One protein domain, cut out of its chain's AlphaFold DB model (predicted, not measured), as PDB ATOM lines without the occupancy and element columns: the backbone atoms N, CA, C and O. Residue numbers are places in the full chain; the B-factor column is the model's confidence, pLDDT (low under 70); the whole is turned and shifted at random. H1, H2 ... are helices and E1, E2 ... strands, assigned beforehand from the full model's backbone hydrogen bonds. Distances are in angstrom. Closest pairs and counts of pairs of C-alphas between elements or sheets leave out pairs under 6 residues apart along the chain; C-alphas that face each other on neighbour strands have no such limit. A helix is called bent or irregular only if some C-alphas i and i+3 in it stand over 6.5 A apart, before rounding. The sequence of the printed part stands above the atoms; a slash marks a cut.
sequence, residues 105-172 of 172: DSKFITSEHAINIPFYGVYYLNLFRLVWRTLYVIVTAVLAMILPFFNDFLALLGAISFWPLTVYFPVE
ATOM      1  N   ASP A 105      85.871 -20.347-128.502       75.62
ATOM      2  CA  ASP A 105      85.650 -21.048-129.777       75.62
ATOM      3  C   ASP A 105      85.536 -22.578-129.639       75.62
ATOM      4  O   ASP A 105      85.236 -23.287-130.603       75.62
ATOM      5  N   SER A 106      85.780 -23.126-128.443       75.69
ATOM      6  CA  SER A 106      85.697 -24.568-128.220       75.69
ATOM      7  C   SER A 106      84.241 -25.020-128.189       75.69
ATOM      8  O   SER A 106      83.510 -24.765-127.231       75.69
ATOM      9  N   LYS A 107      83.829 -25.787-129.207       74.12
ATOM     10  CA  LYS A 107      82.493 -26.401-129.253       74.12
ATOM     11  C   LYS A 107      82.217 -27.282-128.032       74.12
ATOM     12  O   LYS A 107      81.079 -27.355-127.607       74.12
ATOM     13  N   PHE A 108      83.222 -27.909-127.419       73.38
ATOM     14  CA  PHE A 108      83.011 -28.734-126.223       73.38
ATOM     15  C   PHE A 108      82.649 -27.911-124.975       73.38
ATOM     16  O   PHE A 108      81.861 -28.363-124.151       73.38
ATOM     17  N   ILE A 109      83.211 -26.704-124.846       73.62
ATOM     18  CA  ILE A 109      82.991 -25.817-123.694       73.62
ATOM     19  C   ILE A 109      81.725 -24.980-123.893       73.62
ATOM     20  O   ILE A 109      80.987 -24.764-122.940       73.62
ATOM     21  N   THR A 110      81.440 -24.540-125.120       68.19
ATOM     22  CA  THR A 110      80.333 -23.611-125.414       68.19
ATOM     23  C   THR A 110      79.052 -24.314-125.887       68.19
ATOM     24  O   THR A 110      77.994 -23.694-125.914       68.19
ATOM     25  N   SER A 111      79.097 -25.603-126.247       71.81
ATOM     26  CA  SER A 111      77.907 -26.315-126.734       71.81
ATOM     27  C   SER A 111      76.952 -26.689-125.602       71.81
ATOM     28  O   SER A 111      77.258 -27.510-124.732       71.81
ATOM     29  N   GLU A 112      75.753 -26.120-125.670       72.81
ATOM     30  CA  GLU A 112      74.605 -26.521-124.866       72.81
ATOM     31  C   GLU A 112      73.700 -27.441-125.696       72.81
ATOM     32  O   GLU A 112      73.186 -27.059-126.745       72.81
ATOM     33  N   HIS A 113      73.531 -28.680-125.238       70.75
ATOM     34  CA  HIS A 113      72.643 -29.666-125.838       70.75
ATOM     35  C   HIS A 113      71.290 -29.606-125.133       70.75
ATOM     36  O   HIS A 113      71.190 -29.885-123.937       70.75
ATOM     37  N   ALA A 114      70.251 -29.242-125.878       71.75
ATOM     38  CA  ALA A 114      68.879 -29.260-125.397       71.75
ATOM     39  C   ALA A 114      68.361 -30.707-125.364       71.75
ATOM     40  O   ALA A 114      68.155 -31.323-126.409       71.75
ATOM     41  N   ILE A 115      68.143 -31.247-124.167       70.19
ATOM     42  CA  ILE A 115      67.468 -32.530-123.969       70.19
ATOM     43  C   ILE A 115      66.041 -32.234-123.527       70.19
ATOM     44  O   ILE A 115      65.815 -31.604-122.494       70.19
ATOM     45  N   ASN A 116      65.071 -32.675-124.323       68.25
ATOM     46  CA  ASN A 116      63.666 -32.591-123.953       68.25
ATOM     47  C   ASN A 116      63.329 -33.789-123.064       68.25
ATOM     48  O   ASN A 116      63.326 -34.929-123.531       68.25
ATOM     49  N   ILE A 117      63.108 -33.531-121.776       72.75
ATOM     50  CA  ILE A 117      62.715 -34.564-120.823       72.75
ATOM     51  C   ILE A 117      61.184 -34.579-120.782       72.75
ATOM     52  O   ILE A 117      60.581 -33.549-120.446       72.75
ATOM     53  N   PRO A 118      60.531 -35.720-121.079       61.44
ATOM     54  CA  PRO A 118      59.085 -35.834-120.941       61.44
ATOM     55  C   PRO A 118      58.673 -35.421-119.516       61.44
ATOM     56  O   PRO A 118      59.269 -35.897-118.555       61.44
ATOM     57  N   PHE A 119      57.682 -34.531-119.389       67.94
ATOM     58  CA  PHE A 119      57.144 -33.944-118.140       67.94
ATOM     59  C   PHE A 119      57.944 -32.838-117.420       67.94
ATOM     60  O   PHE A 119      57.343 -32.146-116.601       67.94
ATOM     61  N   TYR A 120      59.225 -32.594-117.726       63.03
ATOM     62  CA  TYR A 120      60.051 -31.610-116.987       63.03
ATOM     63  C   TYR A 120      60.628 -30.464-117.838       63.03
ATOM     64  O   TYR A 120      61.294 -29.577-117.302       63.03
ATOM     65  N   GLY A 121      60.337 -30.442-119.142       75.06
ATOM     66  CA  GLY A 121      60.747 -29.373-120.056       75.06
ATOM     67  C   GLY A 121      62.119 -29.596-120.700       75.06
ATOM     68  O   GLY A 121      62.697 -30.684-120.647       75.06
ATOM     69  N   VAL A 122      62.624 -28.554-121.365       72.38
ATOM     70  CA  VAL A 122      63.904 -28.586-122.087       72.38
ATOM     71  C   VAL A 122      65.046 -28.253-121.129       72.38
ATOM     72  O   VAL A 122      65.120 -27.139-120.613       72.38
ATOM     73  N   TYR A 123      65.951 -29.207-120.915       67.31
ATOM     74  CA  TYR A 123      67.173 -29.022-120.135       67.31
ATOM     75  C   TYR A 123      68.368 -28.773-121.052       67.31
ATOM     76  O   TYR A 123      68.666 -29.580-121.930       67.31
ATOM     77  N   TYR A 124      69.092 -27.680-120.816       70.44
ATOM     78  CA  TYR A 124      70.326 -27.356-121.528       70.44
ATOM     79  C   TYR A 124      71.523 -27.981-120.803       70.44
ATOM     80  O   TYR A 124      72.034 -27.444-119.817       70.44
ATOM     81  N   LEU A 125      71.976 -29.144-121.272       69.25
ATOM     82  CA  LEU A 125      73.162 -29.801-120.730       69.25
ATOM     83  C   LEU A 125      74.411 -29.357-121.480       69.25
ATOM     84  O   LEU A 125      74.468 -29.359-122.704       69.25
ATOM     85  N   ASN A 126      75.449 -29.022-120.726       79.12
ATOM     86  CA  ASN A 126      76.773 -28.770-121.274       79.12
ATOM     87  C   ASN A 126      77.671 -29.944-120.872       79.12
ATOM     88  O   ASN A 126      77.827 -30.222-119.678       79.12
ATOM     89  N   LEU A 127      78.224 -30.648-121.862       80.62
ATOM     90  CA  LEU A 127      79.031 -31.850-121.631       80.62
ATOM     91  C   LEU A 127      80.288 -31.538-120.813       80.62
ATOM     92  O   LEU A 127      80.646 -32.322-119.936       80.62
ATOM     93  N   PHE A 128      80.907 -30.371-121.024       85.25
ATOM     94  CA  PHE A 128      82.035 -29.925-120.213       85.25
ATOM     95  C   PHE A 128      81.639 -29.765-118.738       85.25
ATOM     96  O   PHE A 128      82.338 -30.293-117.874       85.25
ATOM     97  N   ARG A 129      80.493 -29.130-118.434       85.94
ATOM     98  CA  ARG A 129      80.000 -29.006-117.044       85.94
ATOM     99  C   ARG A 129      79.804 -30.374-116.388       85.94
ATOM    100  O   ARG A 129      80.180 -30.556-115.233       85.94
ATOM    101  N   LEU A 130      79.239 -31.338-117.116       87.12
ATOM    102  CA  LEU A 130      78.996 -32.686-116.599       87.12
ATOM    103  C   LEU A 130      80.309 -33.432-116.307       87.12
ATOM    104  O   LEU A 130      80.495 -33.949-115.204       87.12
ATOM    105  N   VAL A 131      81.233 -33.457-117.272       90.25
ATOM    106  CA  VAL A 131      82.532 -34.137-117.133       90.25
ATOM    107  C   VAL A 131      83.371 -33.493-116.031       90.25
ATOM    108  O   VAL A 131      83.935 -34.190-115.194       90.25
ATOM    109  N   TRP A 132      83.420 -32.163-115.976       90.75
ATOM    110  CA  TRP A 132      84.185 -31.450-114.958       90.75
ATOM    111  C   TRP A 132      83.658 -31.712-113.541       90.75
ATOM    112  O   TRP A 132      84.433 -32.039-112.644       90.75
ATOM    113  N   ARG A 133      82.339 -31.612-113.328       92.62
ATOM    114  CA  ARG A 133      81.734 -31.816-112.001       92.62
ATOM    115  C   ARG A 133      81.880 -33.255-111.516       92.62
ATOM    116  O   ARG A 133      82.163 -33.469-110.341       92.62
ATOM    117  N   THR A 134      81.723 -34.232-112.410       92.50
ATOM    118  CA  THR A 134      81.926 -35.651-112.073       92.50
ATOM    119  C   THR A 134      83.385 -35.940-111.740       92.50
ATOM    120  O   THR A 134      83.656 -36.536-110.699       92.50
ATOM    121  N   LEU A 135      84.328 -35.441-112.544       94.00
ATOM    122  CA  LEU A 135      85.758 -35.566-112.264       94.00
ATOM    123  C   LEU A 135      86.125 -34.944-110.911       94.00
ATOM    124  O   LEU A 135      86.841 -35.564-110.131       94.00
ATOM    125  N   TYR A 136      85.604 -33.752-110.612       93.31
ATOM    126  CA  TYR A 136      85.851 -33.086-109.337       93.31
ATOM    127  C   TYR A 136      85.389 -33.937-108.146       93.31
ATOM    128  O   TYR A 136      86.160 -34.127-107.212       93.31
ATOM    129  N   VAL A 137      84.174 -34.497-108.198       94.19
ATOM    130  CA  VAL A 137      83.643 -35.365-107.130       94.19
ATOM    131  C   VAL A 137      84.472 -36.643-106.980       94.19
ATOM    132  O   VAL A 137      84.746 -37.063-105.861       94.19
ATOM    133  N   ILE A 138      84.902 -37.257-108.087       94.81
ATOM    134  CA  ILE A 138      85.757 -38.452-108.043       94.81
ATOM    135  C   ILE A 138      87.088 -38.123-107.362       94.81
ATOM    136  O   ILE A 138      87.516 -38.848-106.469       94.81
ATOM    137  N   VAL A 139      87.728 -37.014-107.742       92.81
ATOM    138  CA  VAL A 139      89.008 -36.595-107.158       92.81
ATOM    139  C   VAL A 139      88.862 -36.306-105.666       92.81
ATOM    140  O   VAL A 139      89.663 -36.805-104.877       92.81
ATOM    141  N   THR A 140      87.845 -35.546-105.250       90.75
ATOM    142  CA  THR A 140      87.637 -35.241-103.826       90.75
ATOM    143  C   THR A 140      87.306 -36.492-103.014       90.75
ATOM    144  O   THR A 140      87.814 -36.632-101.903       90.75
ATOM    145  N   ALA A 141      86.540 -37.437-103.567       90.56
ATOM    146  CA  ALA A 141      86.255 -38.719-102.924       90.56
ATOM    147  C   ALA A 141      87.511 -39.590-102.778       90.56
ATOM    148  O   ALA A 141      87.750 -40.154-101.712       90.56
ATOM    149  N   VAL A 142      88.351 -39.671-103.816       92.12
ATOM    150  CA  VAL A 142      89.629 -40.398-103.756       92.12
ATOM    151  C   VAL A 142      90.561 -39.777-102.719       92.12
ATOM    152  O   VAL A 142      91.136 -40.500-101.910       92.12
ATOM    153  N   LEU A 143      90.666 -38.447-102.679       87.75
ATOM    154  CA  LEU A 143      91.451 -37.753-101.656       87.75
ATOM    155  C   LEU A 143      90.922 -38.026-100.241       87.75
ATOM    156  O   LEU A 143      91.721 -38.266 -99.340       87.75
ATOM    157  N   ALA A 144      89.599 -38.047-100.055       85.38
ATOM    158  CA  ALA A 144      88.980 -38.385 -98.775       85.38
ATOM    159  C   ALA A 144      89.278 -39.832 -98.341       85.38
ATOM    160  O   ALA A 144      89.501 -40.075 -97.159       85.38
ATOM    161  N   MET A 145      89.337 -40.783 -99.282       86.94
ATOM    162  CA  MET A 145      89.724 -42.170 -98.991       86.94
ATOM    163  C   MET A 145      91.213 -42.314 -98.644       86.94
ATOM    164  O   MET A 145      91.562 -43.129 -97.796       86.94
ATOM    165  N   ILE A 146      92.094 -41.539 -99.287       86.69
ATOM    166  CA  ILE A 146      93.549 -41.595 -99.054       86.69
ATOM    167  C   ILE A 146      93.935 -40.962 -97.707       86.69
ATOM    168  O   ILE A 146      94.921 -41.377 -97.099       86.69
ATOM    169  N   LEU A 147      93.178 -39.969 -97.229       81.69
ATOM    170  CA  LEU A 147      93.492 -39.203 -96.018       81.69
ATOM    171  C   LEU A 147      92.417 -39.377 -94.927       81.69
ATOM    172  O   LEU A 147      91.639 -38.452 -94.683       81.69
ATOM    173  N   PRO A 148      92.397 -40.510 -94.200       72.81
ATOM    174  CA  PRO A 148      91.409 -40.779 -93.153       72.81
ATOM    175  C   PRO A 148      91.712 -40.074 -91.809       72.81
ATOM    176  O   PRO A 148      91.309 -40.558 -90.755       72.81
ATOM    177  N   PHE A 149      92.404 -38.925 -91.813       74.06
ATOM    178  CA  PHE A 149      92.798 -38.169 -90.607       74.06
ATOM    179  C   PHE A 149      92.106 -36.802 -90.550       74.06
ATOM    180  O   PHE A 149      92.741 -35.747 -90.528       74.06
ATOM    181  N   PHE A 150      90.772 -36.818 -90.564       73.06
ATOM    182  CA  PHE A 150      89.952 -35.604 -90.629       73.06
ATOM    183  C   PHE A 150      90.282 -34.592 -89.519       73.06
ATOM    184  O   PHE A 150      90.437 -33.403 -89.799       73.06
ATOM    185  N   ASN A 151      90.446 -35.065 -88.280       75.06
ATOM    186  CA  ASN A 151      90.705 -34.206 -87.122       75.06
ATOM    187  C   ASN A 151      92.059 -33.485 -87.217       75.06
ATOM    188  O   ASN A 151      92.120 -32.274 -87.006       75.06
ATOM    189  N   ASP A 152      93.118 -34.192 -87.612       80.50
ATOM    190  CA  ASP A 152      94.459 -33.610 -87.736       80.50
ATOM    191  C   ASP A 152      94.531 -32.615 -88.900       80.50
ATOM    192  O   ASP A 152      95.125 -31.541 -88.789       80.50
ATOM    193  N   PHE A 153      93.864 -32.932 -90.014       80.44
ATOM    194  CA  PHE A 153      93.794 -32.038 -91.165       80.44
ATOM    195  C   PHE A 153      93.010 -30.755 -90.851       80.44
ATOM    196  O   PHE A 153      93.441 -29.661 -91.224       80.44
ATOM    197  N   LEU A 154      91.895 -30.857 -90.119       79.62
ATOM    198  CA  LEU A 154      91.161 -29.691 -89.625       79.62
ATOM    199  C   LEU A 154      91.996 -28.853 -88.654       79.62
ATOM    200  O   LEU A 154      91.981 -27.625 -88.758       79.62
ATOM    201  N   ALA A 155      92.738 -29.489 -87.743       81.12
ATOM    202  CA  ALA A 155      93.619 -28.791 -86.812       81.12
ATOM    203  C   ALA A 155      94.709 -28.004 -87.558       81.12
ATOM    204  O   ALA A 155      94.931 -26.826 -87.268       81.12
ATOM    205  N   LEU A 156      95.323 -28.607 -88.583       84.69
ATOM    206  CA  LEU A 156      96.323 -27.955 -89.428       84.69
ATOM    207  C   LEU A 156      95.735 -26.785 -90.231       84.69
ATOM    208  O   LEU A 156      96.294 -25.688 -90.230       84.69
ATOM    209  N   LEU A 157      94.601 -26.991 -90.909       83.62
ATOM    210  CA  LEU A 157      93.930 -25.932 -91.671       83.62
ATOM    211  C   LEU A 157      93.465 -24.784 -90.772       83.62
ATOM    212  O   LEU A 157      93.540 -23.619 -91.180       83.62
ATOM    213  N   GLY A 158      93.007 -25.111 -89.563       79.56
ATOM    214  CA  GLY A 158      92.707 -24.155 -88.508       79.56
ATOM    215  C   GLY A 158      93.943 -23.336 -88.159       79.56
ATOM    216  O   GLY A 158      93.915 -22.117 -88.305       79.56
ATOM    217  N   ALA A 159      95.049 -23.991 -87.799       81.94
ATOM    218  CA  ALA A 159      96.303 -23.321 -87.468       81.94
ATOM    219  C   ALA A 159      96.769 -22.381 -88.594       81.94
ATOM    220  O   ALA A 159      96.994 -21.200 -88.345       81.94
ATOM    221  N   ILE A 160      96.810 -22.851 -89.845       84.31
ATOM    222  CA  ILE A 160      97.218 -22.039 -91.005       84.31
ATOM    223  C   ILE A 160      96.255 -20.866 -91.247       84.31
ATOM    224  O   ILE A 160      96.686 -19.773 -91.607       84.31
ATOM    225  N   SER A 161      94.947 -21.067 -91.068       79.31
ATOM    226  CA  SER A 161      93.943 -20.025 -91.317       79.31
ATOM    227  C   SER A 161      93.884 -18.963 -90.225       79.31
ATOM    228  O   SER A 161      93.606 -17.803 -90.534       79.31
ATOM    229  N   PHE A 162      94.091 -19.355 -88.968       77.06
ATOM    230  CA  PHE A 162      94.033 -18.452 -87.822       77.06
ATOM    231  C   PHE A 162      95.365 -17.752 -87.568       77.06
ATOM    232  O   PHE A 162      95.342 -16.609 -87.124       77.06
ATOM    233  N   TRP A 163      96.498 -18.359 -87.936       75.19
ATOM    234  CA  TRP A 163      97.831 -17.786 -87.729       75.19
ATOM    235  C   TRP A 163      97.992 -16.343 -88.246       75.19
ATOM    236  O   TRP A 163      98.446 -15.492 -87.480       75.19
ATOM    237  N   PRO A 164      97.568 -15.986 -89.478       69.56
ATOM    238  CA  PRO A 164      97.653 -14.600 -89.935       69.56
ATOM    239  C   PRO A 164      96.820 -13.641 -89.078       69.56
ATOM    240  O   PRO A 164      97.236 -12.516 -88.832       69.56
ATOM    241  N   LEU A 165      95.650 -14.079 -88.607       63.03
ATOM    242  CA  LEU A 165      94.720 -13.250 -87.835       63.03
ATOM    243  C   LEU A 165      95.154 -13.065 -86.378       63.03
ATOM    244  O   LEU A 165      94.860 -12.025 -85.800       63.03
ATOM    245  N   THR A 166      95.823 -14.055 -85.786       62.75
ATOM    246  CA  THR A 166      96.210 -14.037 -84.368       62.75
ATOM    247  C   THR A 166      97.647 -13.593 -84.128       62.75
ATOM    248  O   THR A 166      97.929 -13.091 -83.046       62.75
ATOM    249  N   VAL A 167      98.547 -13.771 -85.100       65.19
ATOM    250  CA  VAL A 167      99.981 -13.477 -84.937       65.19
ATOM    251  C   VAL A 167     100.447 -12.360 -85.860       65.19
ATOM    252  O   VAL A 167     101.171 -11.482 -85.415       65.19
ATOM    253  N   TYR A 168     100.046 -12.367 -87.132       64.69
ATOM    254  CA  TYR A 168     100.557 -11.391 -88.103       64.69
ATOM    255  C   TYR A 168      99.860 -10.024 -87.981       64.69
ATOM    256  O   TYR A 168     100.516  -9.015 -87.759       64.69
ATOM    257  N   PHE A 169      98.526  -9.986 -88.054       64.62
ATOM    258  CA  PHE A 169      97.755  -8.735 -88.005       64.62
ATOM    259  C   PHE A 169      97.808  -7.925 -86.695       64.62
ATOM    260  O   PHE A 169      97.679  -6.712 -86.791       64.62
ATOM    261  N   PRO A 170      97.930  -8.513 -85.489       58.84
ATOM    262  CA  PRO A 170      98.013  -7.722 -84.257       58.84
ATOM    263  C   PRO A 170      99.423  -7.198 -83.936       58.84
ATOM    264  O   PRO A 170      99.574  -6.490 -82.943       58.84
ATOM    265  N   VAL A 171     100.447  -7.579 -84.711       58.25
ATOM    266  CA  VAL A 171     101.843  -7.144 -84.514       58.25
ATOM    267  C   VAL A 171     102.227  -5.985 -85.454       58.25
ATOM    268  O   VAL A 171     103.193  -5.279 -85.163       58.25
ATOM    269  N   GLU A 172     101.466  -5.755 -86.531       43.47
ATOM    270  CA  GLU A 172     101.490  -4.519 -87.345       43.47
ATOM    271  C   GLU A 172     100.593  -3.426 -86.740       43.47
ATOM    272  O   GLU A 172     101.002  -2.242 -86.797       43.47
TER     273      GLU A 172
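This is residues 105 to 172 of the 172 residues of the protein "Aa_trans domain-containing protein" of Populus trichocarpa (UniProt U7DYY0). Two long helices, H2 and H3, follow each other as the two arms of an open V that meets at residues 147 to 149, and a small head of the strand hairpin E1 and E2 with the short helix H1 sits at the other end of H2. The arms have no contact with each other, and residues 130 to 172 stand free. The 68 printed residues hold three named helices and two named strands, in the order H1, E1, E2, H2, H3; the sheet is E1 - E2, antiparallel, and the class is mixed, helices and strands. The whole is extended, with a radius of gyration of the C-alphas of 21.2 A, and elongated, spanning 59 by 33 by 28 A.

Start at C-alpha 107, at (82.493, -26.401, -129.253), where H1 begins; it takes in residues 107 to 110. Next comes strand E1, residues 112 to 117, 14.9 A long, and then strand E2, residues 121 to 126, 16.1 A long. Find C-alpha 127 at (79.031, -31.850, -121.631); from there H2, residues 127 to 146, runs 28.6 A. Helix H3, residues 150 to 168, runs 26.6 A and ends at C-alpha 168, at (100.557, -11.391, -88.103). H3 has a kink of 38 degrees near residue 162, and it is irregular, but only just: C-alphas 161 and 164 are 6.7 A apart.

Look first at the hairpin of E1 and E2, antiparallel with 148 degrees between their directions. C-alphas 114 and 124 face each other at 4.5 A, and N 113 and O 125, at 2.8 A, and N 123 and O 115, at 2.9 A, are within hydrogen-bond range. H1 touches H2, which meets it with residues 127 to 129 alone; the closest C-alphas are those of Ile 109 and Phe 128, 5.5 A apart. H3 is apart from H1, E1, E2 and H2. In H2 every O i to N i+4 pair is within hydrogen-bond range, in H3 13 of 15 are, and H1 is too short for such a pair, its one O i to N i+3 pair being out of range.

The two C-alphas farthest apart are those of Pro 118 and Val 171, at 63.1 A. The printed part has no cut and ends at residue 172, the chain's last residue. The links H1 to E1, E1 to E2, E2 to H2 and H2 to H3 are tight. The mean pLDDT of the printed part is 77.3; look for values under 70 at residues 110, 116, 118 to 120, 123, 125 and 164 to 172.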